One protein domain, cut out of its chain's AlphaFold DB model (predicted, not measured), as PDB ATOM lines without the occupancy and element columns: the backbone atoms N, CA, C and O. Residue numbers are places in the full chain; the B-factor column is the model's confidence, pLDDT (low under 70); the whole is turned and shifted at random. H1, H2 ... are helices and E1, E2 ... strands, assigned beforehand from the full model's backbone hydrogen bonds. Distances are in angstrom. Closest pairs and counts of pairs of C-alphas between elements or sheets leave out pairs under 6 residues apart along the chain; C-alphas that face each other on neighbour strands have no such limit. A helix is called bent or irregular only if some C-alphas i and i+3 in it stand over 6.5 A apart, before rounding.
ATOM      1  N   ASN A 202      -3.335  44.941  23.817       73.00
ATOM      2  CA  ASN A 202      -4.766  45.171  23.999       73.00
ATOM      3  C   ASN A 202      -5.236  44.622  25.358       73.00
ATOM      4  O   ASN A 202      -5.044  43.440  25.637       73.00
ATOM      5  N   GLN A 203      -5.891  45.457  26.174       73.56
ATOM      6  CA  GLN A 203      -6.472  45.063  27.470       73.56
ATOM      7  C   GLN A 203      -7.652  44.092  27.350       73.56
ATOM      8  O   GLN A 203      -7.960  43.389  28.310       73.56
ATOM      9  N   ASN A 204      -8.306  44.037  26.188       70.50
ATOM     10  CA  ASN A 204      -9.502  43.220  25.978       70.50
ATOM     11  C   ASN A 204      -9.185  41.767  25.593       70.50
ATOM     12  O   ASN A 204     -10.103  40.965  25.459       70.50
ATOM     13  N   VAL A 205      -7.907  41.421  25.399       75.00
ATOM     14  CA  VAL A 205      -7.473  40.091  24.952       75.00
ATOM     15  C   VAL A 205      -6.443  39.529  25.926       75.00
ATOM     16  O   VAL A 205      -5.573  40.251  26.411       75.00
ATOM     17  N   ASN A 206      -6.508  38.221  26.184       76.69
ATOM     18  CA  ASN A 206      -5.471  37.527  26.943       76.69
ATOM     19  C   ASN A 206      -4.204  37.387  26.081       76.69
ATOM     20  O   ASN A 206      -4.191  36.632  25.108       76.69
ATOM     21  N   ASN A 207      -3.140  38.095  26.453       83.19
ATOM     22  CA  ASN A 207      -1.823  37.988  25.833       83.19
ATOM     23  C   ASN A 207      -0.918  37.100  26.693       83.19
ATOM     24  O   ASN A 207      -0.873  37.237  27.916       83.19
ATOM     25  N   TYR A 208      -0.182  36.203  26.051       83.75
ATOM     26  CA  TYR A 208       0.739  35.276  26.696       83.75
ATOM     27  C   TYR A 208       2.172  35.681  26.389       83.75
ATOM     28  O   TYR A 208       2.494  35.948  25.233       83.75
ATOM     29  N   VAL A 209       3.028  35.721  27.410       83.69
ATOM     30  CA  VAL A 209       4.446  36.082  27.258       83.69
ATOM     31  C   VAL A 209       5.321  34.875  27.569       83.69
ATOM     32  O   VAL A 209       5.281  34.321  28.671       83.69
ATOM     33  N   ASN A 210       6.158  34.503  26.608       83.38
ATOM     34  CA  ASN A 210       7.070  33.364  26.648       83.38
ATOM     35  C   ASN A 210       8.487  33.842  26.263       83.38
ATOM     36  O   ASN A 210       8.637  34.831  25.542       83.38
ATOM     37  N   ILE A 211       9.545  33.208  26.774       79.88
ATOM     38  CA  ILE A 211      10.932  33.585  26.459       79.88
ATOM     39  C   ILE A 211      11.712  32.389  25.888       79.88
ATOM     40  O   ILE A 211      11.833  31.331  26.508       79.88
ATOM     41  N   VAL A 212      12.324  32.596  24.716       75.06
ATOM     42  CA  VAL A 212      12.950  31.558  23.877       75.06
ATOM     43  C   VAL A 212      14.412  31.910  23.550       75.06
ATOM     44  O   VAL A 212      14.891  33.011  23.845       75.06
ATOM     45  N   ASN A 213      15.151  30.957  22.967       66.88
ATOM     46  CA  ASN A 213      16.496  31.130  22.417       66.88
ATOM     47  C   ASN A 213      17.503  31.645  23.449       66.88
ATOM     48  O   ASN A 213      17.991  32.774  23.381       66.88
ATOM     49  N   ASN A 214      17.762  30.825  24.474       67.19
ATOM     50  CA  ASN A 214      18.641  31.177  25.597       67.19
ATOM     51  C   ASN A 214      18.285  32.521  26.253       67.19
ATOM     52  O   ASN A 214      19.153  33.250  26.737       67.19
ATOM     53  N   LYS A 215      16.983  32.819  26.280       67.44
ATOM     54  CA  LYS A 215      16.398  34.037  26.829       67.44
ATOM     55  C   LYS A 215      16.752  35.333  26.096       67.44
ATOM     56  O   LYS A 215      16.893  36.381  26.722       67.44
ATOM     57  N   ARG A 216      16.920  35.260  24.775       76.62
ATOM     58  CA  ARG A 216      17.179  36.432  23.922       76.62
ATOM     59  C   ARG A 216      15.957  36.913  23.160       76.62
ATOM     60  O   ARG A 216      15.962  38.048  22.699       76.62
ATOM     61  N   VAL A 217      14.940  36.068  23.019       83.81
ATOM     62  CA  VAL A 217      13.750  36.374  22.226       83.81
ATOM     63  C   VAL A 217      12.528  36.331  23.129       83.81
ATOM     64  O   VAL A 217      12.269  35.318  23.777       83.81
ATOM     65  N   ILE A 218      11.790  37.435  23.179       87.25
ATOM     66  CA  ILE A 218      10.517  37.544  23.892       87.25
ATOM     67  C   ILE A 218       9.422  37.245  22.879       87.25
ATOM     68  O   ILE A 218       9.271  37.988  21.914       87.25
ATOM     69  N   ILE A 219       8.679  36.167  23.091       87.06
ATOM     70  CA  ILE A 219       7.514  35.804  22.291       87.06
ATOM     71  C   ILE A 219       6.271  36.299  23.018       87.06
ATOM     72  O   ILE A 219       6.082  36.014  24.201       87.06
ATOM     73  N   ILE A 220       5.411  37.022  22.312       88.06
ATOM     74  CA  ILE A 220       4.125  37.475  22.834       88.06
ATOM     75  C   ILE A 220       3.053  37.037  21.862       88.06
ATOM     76  O   ILE A 220       3.124  37.378  20.688       88.06
ATOM     77  N   TYR A 221       2.067  36.285  22.331       87.50
ATOM     78  CA  TYR A 221       1.042  35.756  21.444       87.50
ATOM     79  C   TYR A 221      -0.358  35.829  22.046       87.50
ATOM     80  O   TYR A 221      -0.548  35.820  23.263       87.50
ATOM     81  N   ASN A 222      -1.349  35.877  21.166       84.94
ATOM     82  CA  ASN A 222      -2.763  35.685  21.472       84.94
ATOM     83  C   ASN A 222      -3.379  34.764  20.402       84.94
ATOM     84  O   ASN A 222      -2.654  34.150  19.621       84.94
ATOM     85  N   LYS A 223      -4.710  34.620  20.362       80.19
ATOM     86  CA  LYS A 223      -5.359  33.722  19.391       80.19
ATOM     87  C   LYS A 223      -5.156  34.116  17.921       80.19
ATOM     88  O   LYS A 223      -5.350  33.267  17.058       80.19
ATOM     89  N   LYS A 224      -4.781  35.369  17.638       81.12
ATOM     90  CA  LYS A 224      -4.629  35.894  16.276       81.12
ATOM     91  C   LYS A 224      -3.186  36.244  15.917       81.12
ATOM     92  O   LYS A 224      -2.759  35.940  14.809       81.12
ATOM     93  N   TYR A 225      -2.435  36.857  16.824       84.69
ATOM     94  CA  TYR A 225      -1.110  37.413  16.556       84.69
ATOM     95  C   TYR A 225      -0.008  36.681  17.330       84.69
ATOM     96  O   TYR A 225      -0.177  36.345  18.505       84.69
ATOM     97  N   LEU A 226       1.135  36.482  16.671       88.50
ATOM     98  CA  LEU A 226       2.407  36.036  17.236       88.50
ATOM     99  C   LEU A 226       3.446  37.137  17.020       88.50
ATOM    100  O   LEU A 226       3.857  37.388  15.892       88.50
ATOM    101  N   HIS A 227       3.903  37.770  18.090       89.12
ATOM    102  CA  HIS A 227       4.960  38.774  18.075       89.12
ATOM    103  C   HIS A 227       6.246  38.188  18.651       89.12
ATOM    104  O   HIS A 227       6.206  37.399  19.600       89.12
ATOM    105  N   TRP A 228       7.396  38.608  18.128       89.88
ATOM    106  CA  TRP A 228       8.683  38.289  18.732       89.88
ATOM    107  C   TRP A 228       9.637  39.477  18.741       89.88
ATOM    108  O   TRP A 228       9.758  40.218  17.768       89.88
ATOM    109  N   VAL A 229      10.339  39.628  19.863       88.00
ATOM    110  CA  VAL A 229      11.321  40.687  20.104       88.00
ATOM    111  C   VAL A 229      12.667  40.047  20.405       88.00
ATOM    112  O   VAL A 229      12.850  39.468  21.474       88.00
ATOM    113  N   GLU A 230      13.614  40.132  19.476       86.38
ATOM    114  CA  GLU A 230      14.981  39.638  19.658       86.38
ATOM    115  C   GLU A 230      15.890  40.745  20.199       86.38
ATOM    116  O   GLU A 230      15.978  41.833  19.628       86.38
ATOM    117  N   LEU A 231      16.604  40.445  21.282       81.94
ATOM    118  CA  LEU A 231      17.651  41.291  21.847       81.94
ATOM    119  C   LEU A 231      18.958  41.103  21.064       81.94
ATOM    120  O   LEU A 231      19.520  40.006  21.029       81.94
ATOM    121  N   LEU A 232      19.475  42.177  20.466       79.06
ATOM    122  CA  LEU A 232      20.757  42.162  19.761       79.06
ATOM    123  C   LEU A 232      21.910  42.417  20.746       79.06
ATOM    124  O   LEU A 232      21.753  43.101  21.752       79.06
ATOM    125  N   ASN A 233      23.098  41.875  20.447       62.97
ATOM    126  CA  ASN A 233      24.277  41.970  21.327       62.97
ATOM    127  C   ASN A 233      24.793  43.413  21.530       62.97
ATOM    128  O   ASN A 233      25.568  43.655  22.450       62.97
ATOM    129  N   SER A 234      24.414  44.357  20.666       55.12
ATOM    130  CA  SER A 234      24.706  45.783  20.834       55.12
ATOM    131  C   SER A 234      23.710  46.407  21.807       55.12
ATOM    132  O   SER A 234      22.504  46.244  21.609       55.12
ATOM    133  N   GLU A 235      24.205  47.148  22.802       55.59
ATOM    134  CA  GLU A 235      23.399  47.813  23.834       55.59
ATOM    135  C   GLU A 235      22.126  48.448  23.236       55.59
ATOM    136  O   GLU A 235      22.178  49.396  22.452       55.59
ATOM    137  N   ASN A 236      20.970  47.884  23.602       54.34
ATOM    138  CA  ASN A 236      19.617  48.340  23.270       54.34
ATOM    139  C   ASN A 236      19.085  48.204  21.839       54.34
ATOM    140  O   ASN A 236      17.978  48.691  21.587       54.34
ATOM    141  N   ALA A 237      19.763  47.542  20.905       68.44
ATOM    142  CA  ALA A 237      19.122  47.232  19.627       68.44
ATOM    143  C   ALA A 237      18.202  46.005  19.783       68.44
ATOM    144  O   ALA A 237      18.622  44.962  20.280       68.44
ATOM    145  N   TYR A 238      16.941  46.140  19.375       83.31
ATOM    146  CA  TYR A 238      16.002  45.027  19.292       83.31
ATOM    147  C   TYR A 238      15.555  44.842  17.849       83.31
ATOM    148  O   TYR A 238      15.550  45.788  17.059       83.31
ATOM    149  N   TYR A 239      15.189  43.616  17.512       84.50
ATOM    150  CA  TYR A 239      14.500  43.299  16.274       84.50
ATOM    151  C   TYR A 239      13.077  42.862  16.615       84.50
ATOM    152  O   TYR A 239      12.890  41.936  17.402       84.50
ATOM    153  N   PHE A 240      12.091  43.557  16.050       87.88
ATOM    154  CA  PHE A 240      10.673  43.250  16.206       87.88
ATOM    155  C   PHE A 240      10.121  42.693  14.899       87.88
ATOM    156  O   PHE A 240      10.404  43.229  13.826       87.88
ATOM    157  N   ASN A 241       9.308  41.647  14.997       88.50
ATOM    158  CA  ASN A 241       8.495  41.173  13.887       88.50
ATOM    159  C   ASN A 241       7.215  40.500  14.417       88.50
ATOM    160  O   ASN A 241       7.094  40.213  15.614       88.50
ATOM    161  N   GLN A 242       6.249  40.284  13.527       87.50
ATOM    162  CA  GLN A 242       4.954  39.696  13.845       87.50
ATOM    163  C   GLN A 242       4.463  38.755  12.741       87.50
ATOM    164  O   GLN A 242       4.768  38.947  11.565       87.50
ATOM    165  N   ALA A 243       3.649  37.778  13.124       85.56
ATOM    166  CA  ALA A 243       2.926  36.883  12.229       85.56
ATOM    167  C   ALA A 243       1.463  36.743  12.670       85.56
ATOM    168  O   ALA A 243       1.144  36.863  13.856       85.56
ATOM    169  N   ILE A 244       0.580  36.464  11.712       82.69
ATOM    170  CA  ILE A 244      -0.827  36.135  11.964       82.69
ATOM    171  C   ILE A 244      -0.934  34.607  12.049       82.69
ATOM    172  O   ILE A 244      -0.464  33.900  11.163       82.69
ATOM    173  N   ILE A 245      -1.486  34.093  13.151       80.12
ATOM    174  CA  ILE A 245      -1.628  32.652  13.419       80.12
ATOM    175  C   ILE A 245      -2.970  32.121  12.896       80.12
ATOM    176  O   ILE A 245      -3.057  30.955  12.517       80.12
ATOM    177  N   ASN A 246      -4.014  32.957  12.894       72.12
ATOM    178  CA  ASN A 246      -5.360  32.583  12.464       72.12
ATOM    179  C   ASN A 246      -5.944  33.656  11.530       72.12
ATOM    180  O   ASN A 246      -6.227  34.772  11.971       72.12
ATOM    181  N   GLU A 247      -6.076  33.321  10.245       62.62
ATOM    182  CA  GLU A 247      -6.610  34.210   9.198       62.62
ATOM    183  C   GLU A 247      -8.101  33.959   8.904       62.62
ATOM    184  O   GLU A 247      -8.733  34.787   8.255       62.62
ATOM    185  N   GLU A 248      -8.673  32.848   9.387       56.91
ATOM    186  CA  GLU A 248      -9.966  32.317   8.917       56.91
ATOM    187  C   GLU A 248     -11.205  32.831   9.681       56.91
ATOM    188  O   GLU A 248     -12.328  32.560   9.266       56.91
ATOM    189  N   GLU A 249     -11.039  33.589  10.771       59.09
ATOM    190  CA  GLU A 249     -12.138  34.032  11.650       59.09
ATOM    191  C   GLU A 249     -12.101  35.562  11.890       59.09
ATOM    192  O   GLU A 249     -11.031  36.154  12.075       59.09
ATOM    193  N   GLU A 250     -13.266  36.231  11.905       60.97
ATOM    194  CA  GLU A 250     -13.372  37.670  12.214       60.97
ATOM    195  C   GLU A 250     -12.947  37.958  13.669       60.97
ATOM    196  O   GLU A 250     -13.280  37.198  14.578       60.97
ATOM    197  N   GLU A 251     -12.236  39.071  13.929       64.69
ATOM    198  CA  GLU A 251     -11.698  39.383  15.275       64.69
ATOM    199  C   GLU A 251     -12.779  39.395  16.367       64.69
ATOM    200  O   GLU A 251     -12.541  38.921  17.479       64.69
ATOM    201  N   GLU A 252     -13.977  39.894  16.051       61.41
ATOM    202  CA  GLU A 252     -15.100  39.944  16.991       61.41
ATOM    203  C   GLU A 252     -15.628  38.549  17.362       61.41
ATOM    204  O   GLU A 252     -16.063  38.338  18.498       61.41
ATOM    205  N   GLU A 253     -15.559  37.574  16.451       61.12
ATOM    206  CA  GLU A 253     -15.951  36.186  16.723       61.12
ATOM    207  C   GLU A 253     -14.855  35.415  17.472       61.12
ATOM    208  O   GLU A 253     -15.149  34.711  18.444       61.12
ATOM    209  N   LEU A 254     -13.590  35.632  17.104       65.56
ATOM    210  CA  LEU A 254     -12.400  34.988  17.682       65.56
ATOM    211  C   LEU A 254     -12.253  35.260  19.194       65.56
ATOM    212  O   LEU A 254     -11.840  34.392  19.982       65.56
ATOM    213  N   PHE A 255     -12.627  36.474  19.612       69.75
ATOM    214  CA  PHE A 255     -12.514  36.950  20.993       69.75
ATOM    215  C   PHE A 255     -13.853  37.018  21.755       69.75
ATOM    216  O   PHE A 255     -13.850  37.343  22.940       69.75
ATOM    217  N   LYS A 256     -14.987  36.626  21.149       59.38
ATOM    218  CA  LYS A 256     -16.354  36.739  21.720       59.38
ATOM    219  C   LYS A 256     -16.531  36.092  23.104       59.38
ATOM    220  O   LYS A 256     -17.350  36.540  23.900       59.38
ATOM    221  N   ASN A 257     -15.742  35.051  23.391       56.06
ATOM    222  CA  ASN A 257     -15.739  34.302  24.655       56.06
ATOM    223  C   ASN A 257     -14.418  34.416  25.448       56.06
ATOM    224  O   ASN A 257     -14.257  33.716  26.451       56.06
ATOM    225  N   ASP A 258     -13.466  35.264  25.035       55.88
ATOM    226  CA  ASP A 258     -12.233  35.520  25.798       55.88
ATOM    227  C   ASP A 258     -12.527  36.472  26.967       55.88
ATOM    228  O   ASP A 258     -12.145  37.636  26.997       55.88
ATOM    229  N   VAL A 259     -13.242  35.968  27.974       54.62
ATOM    230  CA  VAL A 259     -13.449  36.707  29.222       54.62
ATOM    231  C   VAL A 259     -12.098  36.826  29.937       54.62
ATOM    232  O   VAL A 259     -11.477  35.808  30.263       54.62
ATOM    233  N   VAL A 260     -11.649  38.056  30.223       56.91
ATOM    234  CA  VAL A 260     -10.511  38.333  31.121       56.91
ATOM    235  C   VAL A 260     -10.874  37.828  32.522       56.91
ATOM    236  O   VAL A 260     -11.400  38.550  33.369       56.91
ATOM    237  N   GLN A 261     -10.643  36.543  32.780       48.38
ATOM    238  CA  GLN A 261     -10.781  35.985  34.119       48.38
ATOM    239  C   GLN A 261      -9.664  36.569  34.995       48.38
ATOM    240  O   GLN A 261      -8.485  36.379  34.696       48.38
ATOM    241  N   TYR A 262     -10.054  37.235  36.086       50.22
ATOM    242  CA  TYR A 262      -9.192  37.728  37.174       50.22
ATOM    243  C   TYR A 262      -8.379  39.015  36.945       50.22
ATOM    244  O   TYR A 262      -7.431  39.254  37.687       50.22
ATOM    245  N   GLY A 263      -8.766  39.888  36.010       52.16
ATOM    246  CA  GLY A 263      -8.203  41.249  35.930       52.16
ATOM    247  C   GLY A 263      -6.742  41.350  35.461       52.16
ATOM    248  O   GLY A 263      -6.176  42.436  35.510       52.16
ATOM    249  N   GLU A 264      -6.144  40.256  34.979       64.69
ATOM    250  CA  GLU A 264      -4.821  40.232  34.340       64.69
ATOM    251  C   GLU A 264      -4.979  39.869  32.853       64.69
ATOM    252  O   GLU A 264      -5.267  38.718  32.514       64.69
ATOM    253  N   PHE A 265      -4.807  40.855  31.964       75.50
ATOM    254  CA  PHE A 265      -4.849  40.667  30.502       75.50
ATOM    255  C   PHE A 265      -3.530  40.111  29.931       75.50
ATOM    256  O   PHE A 265      -3.488  39.666  28.788       75.50
ATOM    257  N   ILE A 266      -2.450  40.113  30.724       75.94
ATOM    258  CA  ILE A 266      -1.159  39.496  30.388       75.94
ATOM    259  C   ILE A 266      -0.939  38.303  31.311       75.94
ATOM    260  O   ILE A 266      -1.050  38.434  32.530       75.94
ATOM    261  N   ARG A 267      -0.614  37.145  30.735       74.12
ATOM    262  CA  ARG A 267      -0.396  35.887  31.455       74.12
ATOM    263  C   ARG A 267       0.986  35.316  31.153       74.12
ATOM    264  O   ARG A 267       1.450  35.345  30.014       74.12
ATOM    265  N   ASP A 268       1.620  34.742  32.173       68.75
ATOM    266  CA  ASP A 268       2.817  33.926  31.973       68.75
ATOM    267  C   ASP A 268       2.437  32.574  31.374       68.75
ATOM    268  O   ASP A 268       1.632  31.822  31.933       68.75
ATOM    269  N   ASP A 269       3.047  32.261  30.237       64.44
ATOM    270  CA  ASP A 269       2.900  30.972  29.587       64.44
ATOM    271  C   ASP A 269       3.781  29.946  30.313       64.44
ATOM    272  O   ASP A 269       5.005  29.935  30.188       64.44
ATOM    273  N   GLY A 270       3.163  29.066  31.105       64.81
ATOM    274  CA  GLY A 270       3.862  27.973  31.794       64.81
ATOM    275  C   GLY A 270       4.608  27.017  30.847       64.81
ATOM    276  O   GLY A 270       5.267  26.087  31.317       64.81
ATOM    277  N   MET A 271       4.518  27.230  29.527       67.69
ATOM    278  CA  MET A 271       5.245  26.483  28.513       67.69
ATOM    279  C   MET A 271       6.712  26.885  28.325       67.69
ATOM    280  O   MET A 271       7.422  26.155  27.635       67.69
ATOM    281  N   ASP A 272       7.213  27.939  28.990       68.12
ATOM    282  CA  ASP A 272       8.650  28.300  29.003       68.12
ATOM    283  C   ASP A 272       9.548  27.079  29.297       68.12
ATOM    284  O   ASP A 272      10.657  26.924  28.780       68.12
ATOM    285  N   GLN A 273       9.044  26.165  30.128       67.25
ATOM    286  CA  GLN A 273       9.744  24.948  30.497       67.25
ATOM    287  C   GLN A 273       9.871  23.927  29.371       67.25
ATOM    288  O   GLN A 273      10.608  22.985  29.603       67.25
ATOM    289  N   TRP A 274       9.186  24.034  28.226       69.88
ATOM    290  CA  TRP A 274       9.248  23.080  27.099       69.88
ATOM    291  C   TRP A 274      10.171  23.538  25.974       69.88
ATOM    292  O   TRP A 274      10.567  22.721  25.146       69.88
ATOM    293  N   ASN A 275      10.546  24.815  25.967       76.56
ATOM    294  CA  ASN A 275      11.374  25.406  24.923       76.56
ATOM    295  C   ASN A 275      12.757  24.743  24.860       76.56
ATOM    296  O   ASN A 275      13.385  24.481  25.893       76.56
ATOM    297  N   ALA A 276      13.256  24.515  23.649       75.44
ATOM    298  CA  ALA A 276      14.519  23.833  23.385       75.44
ATOM    299  C   ALA A 276      15.358  24.650  22.400       75.44
ATOM    300  O   ALA A 276      15.046  24.647  21.220       75.44
ATOM    301  N   GLU A 277      16.404  25.335  22.884       75.75
ATOM    302  CA  GLU A 277      17.254  26.267  22.114       75.75
ATOM    303  C   GLU A 277      16.433  27.146  21.146       75.75
ATOM    304  O   GLU A 277      15.877  28.157  21.577       75.75
ATOM    305  N   ASN A 278      16.309  26.736  19.883       81.88
ATOM    306  CA  ASN A 278      15.612  27.461  18.822       81.88
ATOM    307  C   ASN A 278      14.116  27.125  18.693       81.88
ATOM    308  O   ASN A 278      13.404  27.813  17.977       81.88
ATOM    309  N   PHE A 279      13.602  26.097  19.362       84.81
ATOM    310  CA  PHE A 279      12.203  25.678  19.270       84.81
ATOM    311  C   PHE A 279      11.386  26.137  20.478       84.81
ATOM    312  O   PHE A 279      11.847  26.069  21.623       84.81
ATOM    313  N   PHE A 280      10.143  26.541  20.229       84.00
ATOM    314  CA  PHE A 280       9.178  26.902  21.263       84.00
ATOM    315  C   PHE A 280       7.781  26.388  20.946       84.00
ATOM    316  O   PHE A 280       7.443  26.103  19.796       84.00
ATOM    317  N   VAL A 281       6.977  26.251  21.998       81.56
ATOM    318  CA  VAL A 281       5.605  25.753  21.903       81.56
ATOM    319  C   VAL A 281       4.641  26.888  22.199       81.56
ATOM    320  O   VAL A 281       4.722  27.510  23.253       81.56
ATOM    321  N   VAL A 282       3.706  27.118  21.284       82.19
ATOM    322  CA  VAL A 282       2.582  28.039  21.446       82.19
ATOM    323  C   VAL A 282       1.330  27.207  21.697       82.19
ATOM    324  O   VAL A 282       1.001  26.318  20.907       82.19
ATOM    325  N   LYS A 283       0.626  27.473  22.802       76.31
ATOM    326  CA  LYS A 283      -0.636  26.792  23.125       76.31
ATOM    327  C   LYS A 283      -1.821  27.731  22.938       76.31
ATOM    328  O   LYS A 283      -1.921  28.742  23.632       76.31
ATOM    329  N   LEU A 284      -2.747  27.344  22.063       75.38
ATOM    330  CA  LEU A 284      -4.006  28.050  21.821       75.38
ATOM    331  C   LEU A 284      -5.167  27.101  22.131       75.38
ATOM    332  O   LEU A 284      -5.463  26.177  21.378       75.38
ATOM    333  N   GLY A 285      -5.806  27.284  23.288       70.38
ATOM    334  CA  GLY A 285      -6.839  26.359  23.758       70.38
ATOM    335  C   GLY A 285      -6.284  24.946  23.990       70.38
ATOM    336  O   GLY A 285      -5.415  24.751  24.845       70.38
ATOM    337  N   ASN A 286      -6.796  23.962  23.243       64.19
ATOM    338  CA  ASN A 286      -6.318  22.574  23.285       64.19
ATOM    339  C   ASN A 286      -5.240  22.275  22.229       64.19
ATOM    340  O   ASN A 286      -4.610  21.220  22.306       64.19
ATOM    341  N   ASP A 287      -5.007  23.190  21.290       73.50
ATOM    342  CA  ASP A 287      -4.063  23.003  20.196       73.50
ATOM    343  C   ASP A 287      -2.654  23.437  20.614       73.50
ATOM    344  O   ASP A 287      -2.462  24.408  21.357       73.50
ATOM    345  N   GLN A 288      -1.656  22.696  20.133       76.94
ATOM    346  CA  GLN A 288      -0.241  22.974  20.360       76.94
ATOM    347  C   GLN A 288       0.463  23.174  19.020       76.94
ATOM    348  O   GLN A 288       0.393  22.321  18.132       76.94
ATOM    349  N   PHE A 289       1.175  24.286  18.898       81.94
ATOM    350  CA  PHE A 289       1.940  24.656  17.717       81.94
ATOM    351  C   PHE A 289       3.417  24.715  18.091       81.94
ATOM    352  O   PHE A 289       3.789  25.403  19.041       81.94
ATOM    353  N   VAL A 290       4.260  23.986  17.365       84.12
ATOM    354  CA  VAL A 290       5.714  24.005  17.562       84.12
ATOM    355  C   VAL A 290       6.324  24.901  16.499       84.12
ATOM    356  O   VAL A 290       6.174  24.632  15.309       84.12
ATOM    357  N   TYR A 291       7.021  25.946  16.929       84.00
ATOM    358  CA  TYR A 291       7.728  26.881  16.061       84.00
ATOM    359  C   TYR A 291       9.238  26.727  16.234       84.00
ATOM    360  O   TYR A 291       9.719  26.498  17.345       84.00
ATOM    361  N   SER A 292       9.986  26.888  15.146       86.19
ATOM    362  CA  SER A 292      11.433  27.098  15.162       86.19
ATOM    363  C   SER A 292      11.739  28.574  14.961       86.19
ATOM    364  O   SER A 292      11.128  29.236  14.123       86.19
ATOM    365  N   TYR A 293      12.724  29.073  15.690       83.56
ATOM    366  CA  TYR A 293      13.233  30.425  15.603       83.56
ATOM    367  C   TYR A 293      14.668  30.410  15.079       83.56
ATOM    368  O   TYR A 293      15.588  29.982  15.772       83.56
ATOM    369  N   GLY A 294      14.859  30.921  13.867       79.44
ATOM    370  CA  GLY A 294      16.157  30.991  13.201       79.44
ATOM    371  C   GLY A 294      16.163  32.117  12.174       79.44
ATOM    372  O   GLY A 294      15.119  32.486  11.641       79.44
ATOM    373  N   ASN A 295      17.328  32.718  11.917       76.69
ATOM    374  CA  ASN A 295      17.471  33.828  10.959       76.69
ATOM    375  C   ASN A 295      16.469  34.981  11.183       76.69
ATOM    376  O   ASN A 295      15.950  35.558  10.229       76.69
ATOM    377  N   LYS A 296      16.200  35.317  12.452       80.38
ATOM    378  CA  LYS A 296      15.243  36.352  12.885       80.38
ATOM    379  C   LYS A 296      13.772  36.085  12.538       80.38
ATOM    380  O   LYS A 296      12.934  36.974  12.701       80.38
ATOM    381  N   ASN A 297      13.437  34.876  12.097       81.69
ATOM    382  CA  ASN A 297      12.083  34.497  11.720       81.69
ATOM    383  C   ASN A 297      11.572  33.321  12.565       81.69
ATOM    384  O   ASN A 297      12.343  32.432  12.935       81.69
ATOM    385  N   ALA A 298      10.270  33.314  12.851       83.81
ATOM    386  CA  ALA A 298       9.582  32.202  13.497       83.81
ATOM    387  C   ALA A 298       8.810  31.398  12.439       83.81
ATOM    388  O   ALA A 298       7.868  31.902  11.832       83.81
ATOM    389  N   LYS A 299       9.204  30.142  12.216       83.00
ATOM    390  CA  LYS A 299       8.576  29.234  11.244       83.00
ATOM    391  C   LYS A 299       7.791  28.153  11.980       83.00
ATOM    392  O   LYS A 299       8.307  27.566  12.930       83.00
ATOM    393  N   LEU A 300       6.550  27.896  11.562       82.06
ATOM    394  CA  LEU A 300       5.763  26.783  12.093       82.06
ATOM    395  C   LEU A 300       6.384  25.467  11.611       82.06
ATOM    396  O   LEU A 300       6.567  25.269  10.416       82.06
ATOM    397  N   VAL A 301       6.711  24.586  12.552       79.75
ATOM    398  CA  VAL A 301       7.312  23.269  12.291       79.75
ATOM    399  C   VAL A 301       6.244  22.187  12.352       79.75
ATOM    400  O   VAL A 301       6.281  21.234  11.579       79.75
ATOM    401  N   ARG A 302       5.303  22.302  13.302       76.00
ATOM    402  CA  ARG A 302       4.262  21.288  13.487       76.00
ATOM    403  C   ARG A 302       3.011  21.809  14.177       76.00
ATOM    404  O   ARG A 302       3.106  22.570  15.141       76.00
ATOM    405  N   LYS A 303       1.843  21.323  13.741       73.38
ATOM    406  CA  LYS A 303       0.535  21.580  14.364       73.38
ATOM    407  C   LYS A 303      -0.034  20.295  14.962       73.38
ATOM    408  O   LYS A 303      -0.234  19.311  14.256       73.38
ATOM    409  N   ARG A 304      -0.350  20.317  16.258       70.25
ATOM    410  CA  ARG A 304      -1.111  19.269  16.944       70.25
ATOM    411  C   ARG A 304      -2.486  19.824  17.296       70.25
ATOM    412  O   ARG A 304      -2.592  20.693  18.162       70.25
ATOM    413  N   LYS A 305      -3.532  19.305  16.650       60.03
ATOM    414  CA  LYS A 305      -4.912  19.557  17.079       60.03
ATOM    415  C   LYS A 305      -5.176  18.782  18.369       60.03
ATOM    416  O   LYS A 305      -4.878  17.590  18.452       60.03
TER     417      LYS A 305
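This is residues 202 to 305 of the 1100 residues of the protein "ER membrane protein complex subunit 1" of Plasmodium ovale wallikeri (UniProt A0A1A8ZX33). Two strongly twisted sheets lie face to face as a sandwich, a five-stranded sheet E4 E3 E2 E1 E5 and a smaller three-stranded one E6 E7 E8, their strands at 33 degrees to each other. The short helix H2 lies on the way from the first sheet to the second, and H1 sits at one end of the domain, on neither sheet, in a loop that leaves E4 and comes back through the long link to E5 at the edge of the first sheet. The printed part has 104 residues, with eight named strands and two named helices in the order E1 E2 E3 E4 H1 E5 H2 E6 E7 E8; the class is mostly strand. The first sheet is mixed and the second antiparallel. The whole is compact, with a radius of gyration of the C-alphas of 14.0 A and spans of 41 by 29 by 25 A.

Begin at E1, residues 207 to 212, and go on to E2, residues 217 to 221; they form an antiparallel hairpin at 155 degrees, with N 210 and O 219 2.8 A apart, within hydrogen-bond range. E3, residues 225 to 231, makes the next hairpin with E2, where N 227 and O 220 are 2.7 A apart. E4, residues 238 to 244, makes another with E3, and there N 243 and O 226 are 2.8 A apart. E1 to E4 are a meander, each strand the antiparallel neighbour of the one before. H1, residues 251 to 254, is not on this sheet. E5, residues 266 to 268, is parallel to E1 at 39 degrees, with N 267 and O 207 2.8 A apart; E4 and E5 are the edge strands. Look next at H2, residues 270 to 274, which only grazes both sheets; its closest C-alphas to E1 are those of Asn 210 and Asp 272, 5.8 A apart. In the second meander, E6, residues 279 to 284, and E7, residues 287 to 294, form a hairpin in which N 282 and O 289 are 2.8 A apart. E7 and E8, residues 297 to 304, form another, with N 304 and O 288 2.8 A apart. The two sheets make a sandwich, 9.8 A centre to centre where they face each other, with best planes 11 degrees apart. Across it the closest C-alphas of E1 and E6 are those of Val 212 and Phe 280, 6.5 A apart, and E3 and E8 are near each other, with 5 pairs of C-alphas within 10 A. H1 is too short for an O i to N i+4 pair; H2 has 0 of 1 within range, and 1 of 2 O i to N i+3 pairs.

Find C-alpha 207 at (-1.823, 37.988, 25.833); from there E1 runs 16.2 A to C-alpha 212. E2 spans 12.7 A, E3 19.9 A and E4 20.4 A, which ends at C-alpha 244, (-0.827, 36.135, 11.964). H1 spans 5.1 A, E5 7.0 A and H2 8.7 A; H2 is irregular, but only just, with C-alphas 270 and 273 6.7 A apart. E6 spans 16.6 A, E7 22.8 A, and E8 20.8 A to C-alpha 304 at (-1.111, 19.269, 16.944).

The two C-alphas farthest apart are those of Ser 234 and Asn 257, at 42.2 A. The printed part has no cut. The link from H1 to E5, 11 residues, is long. The mean pLDDT of the printed part is 74.4; look in the B-factor column for 35 residues under 70, among them residues 247 to 264 and 268 to 274.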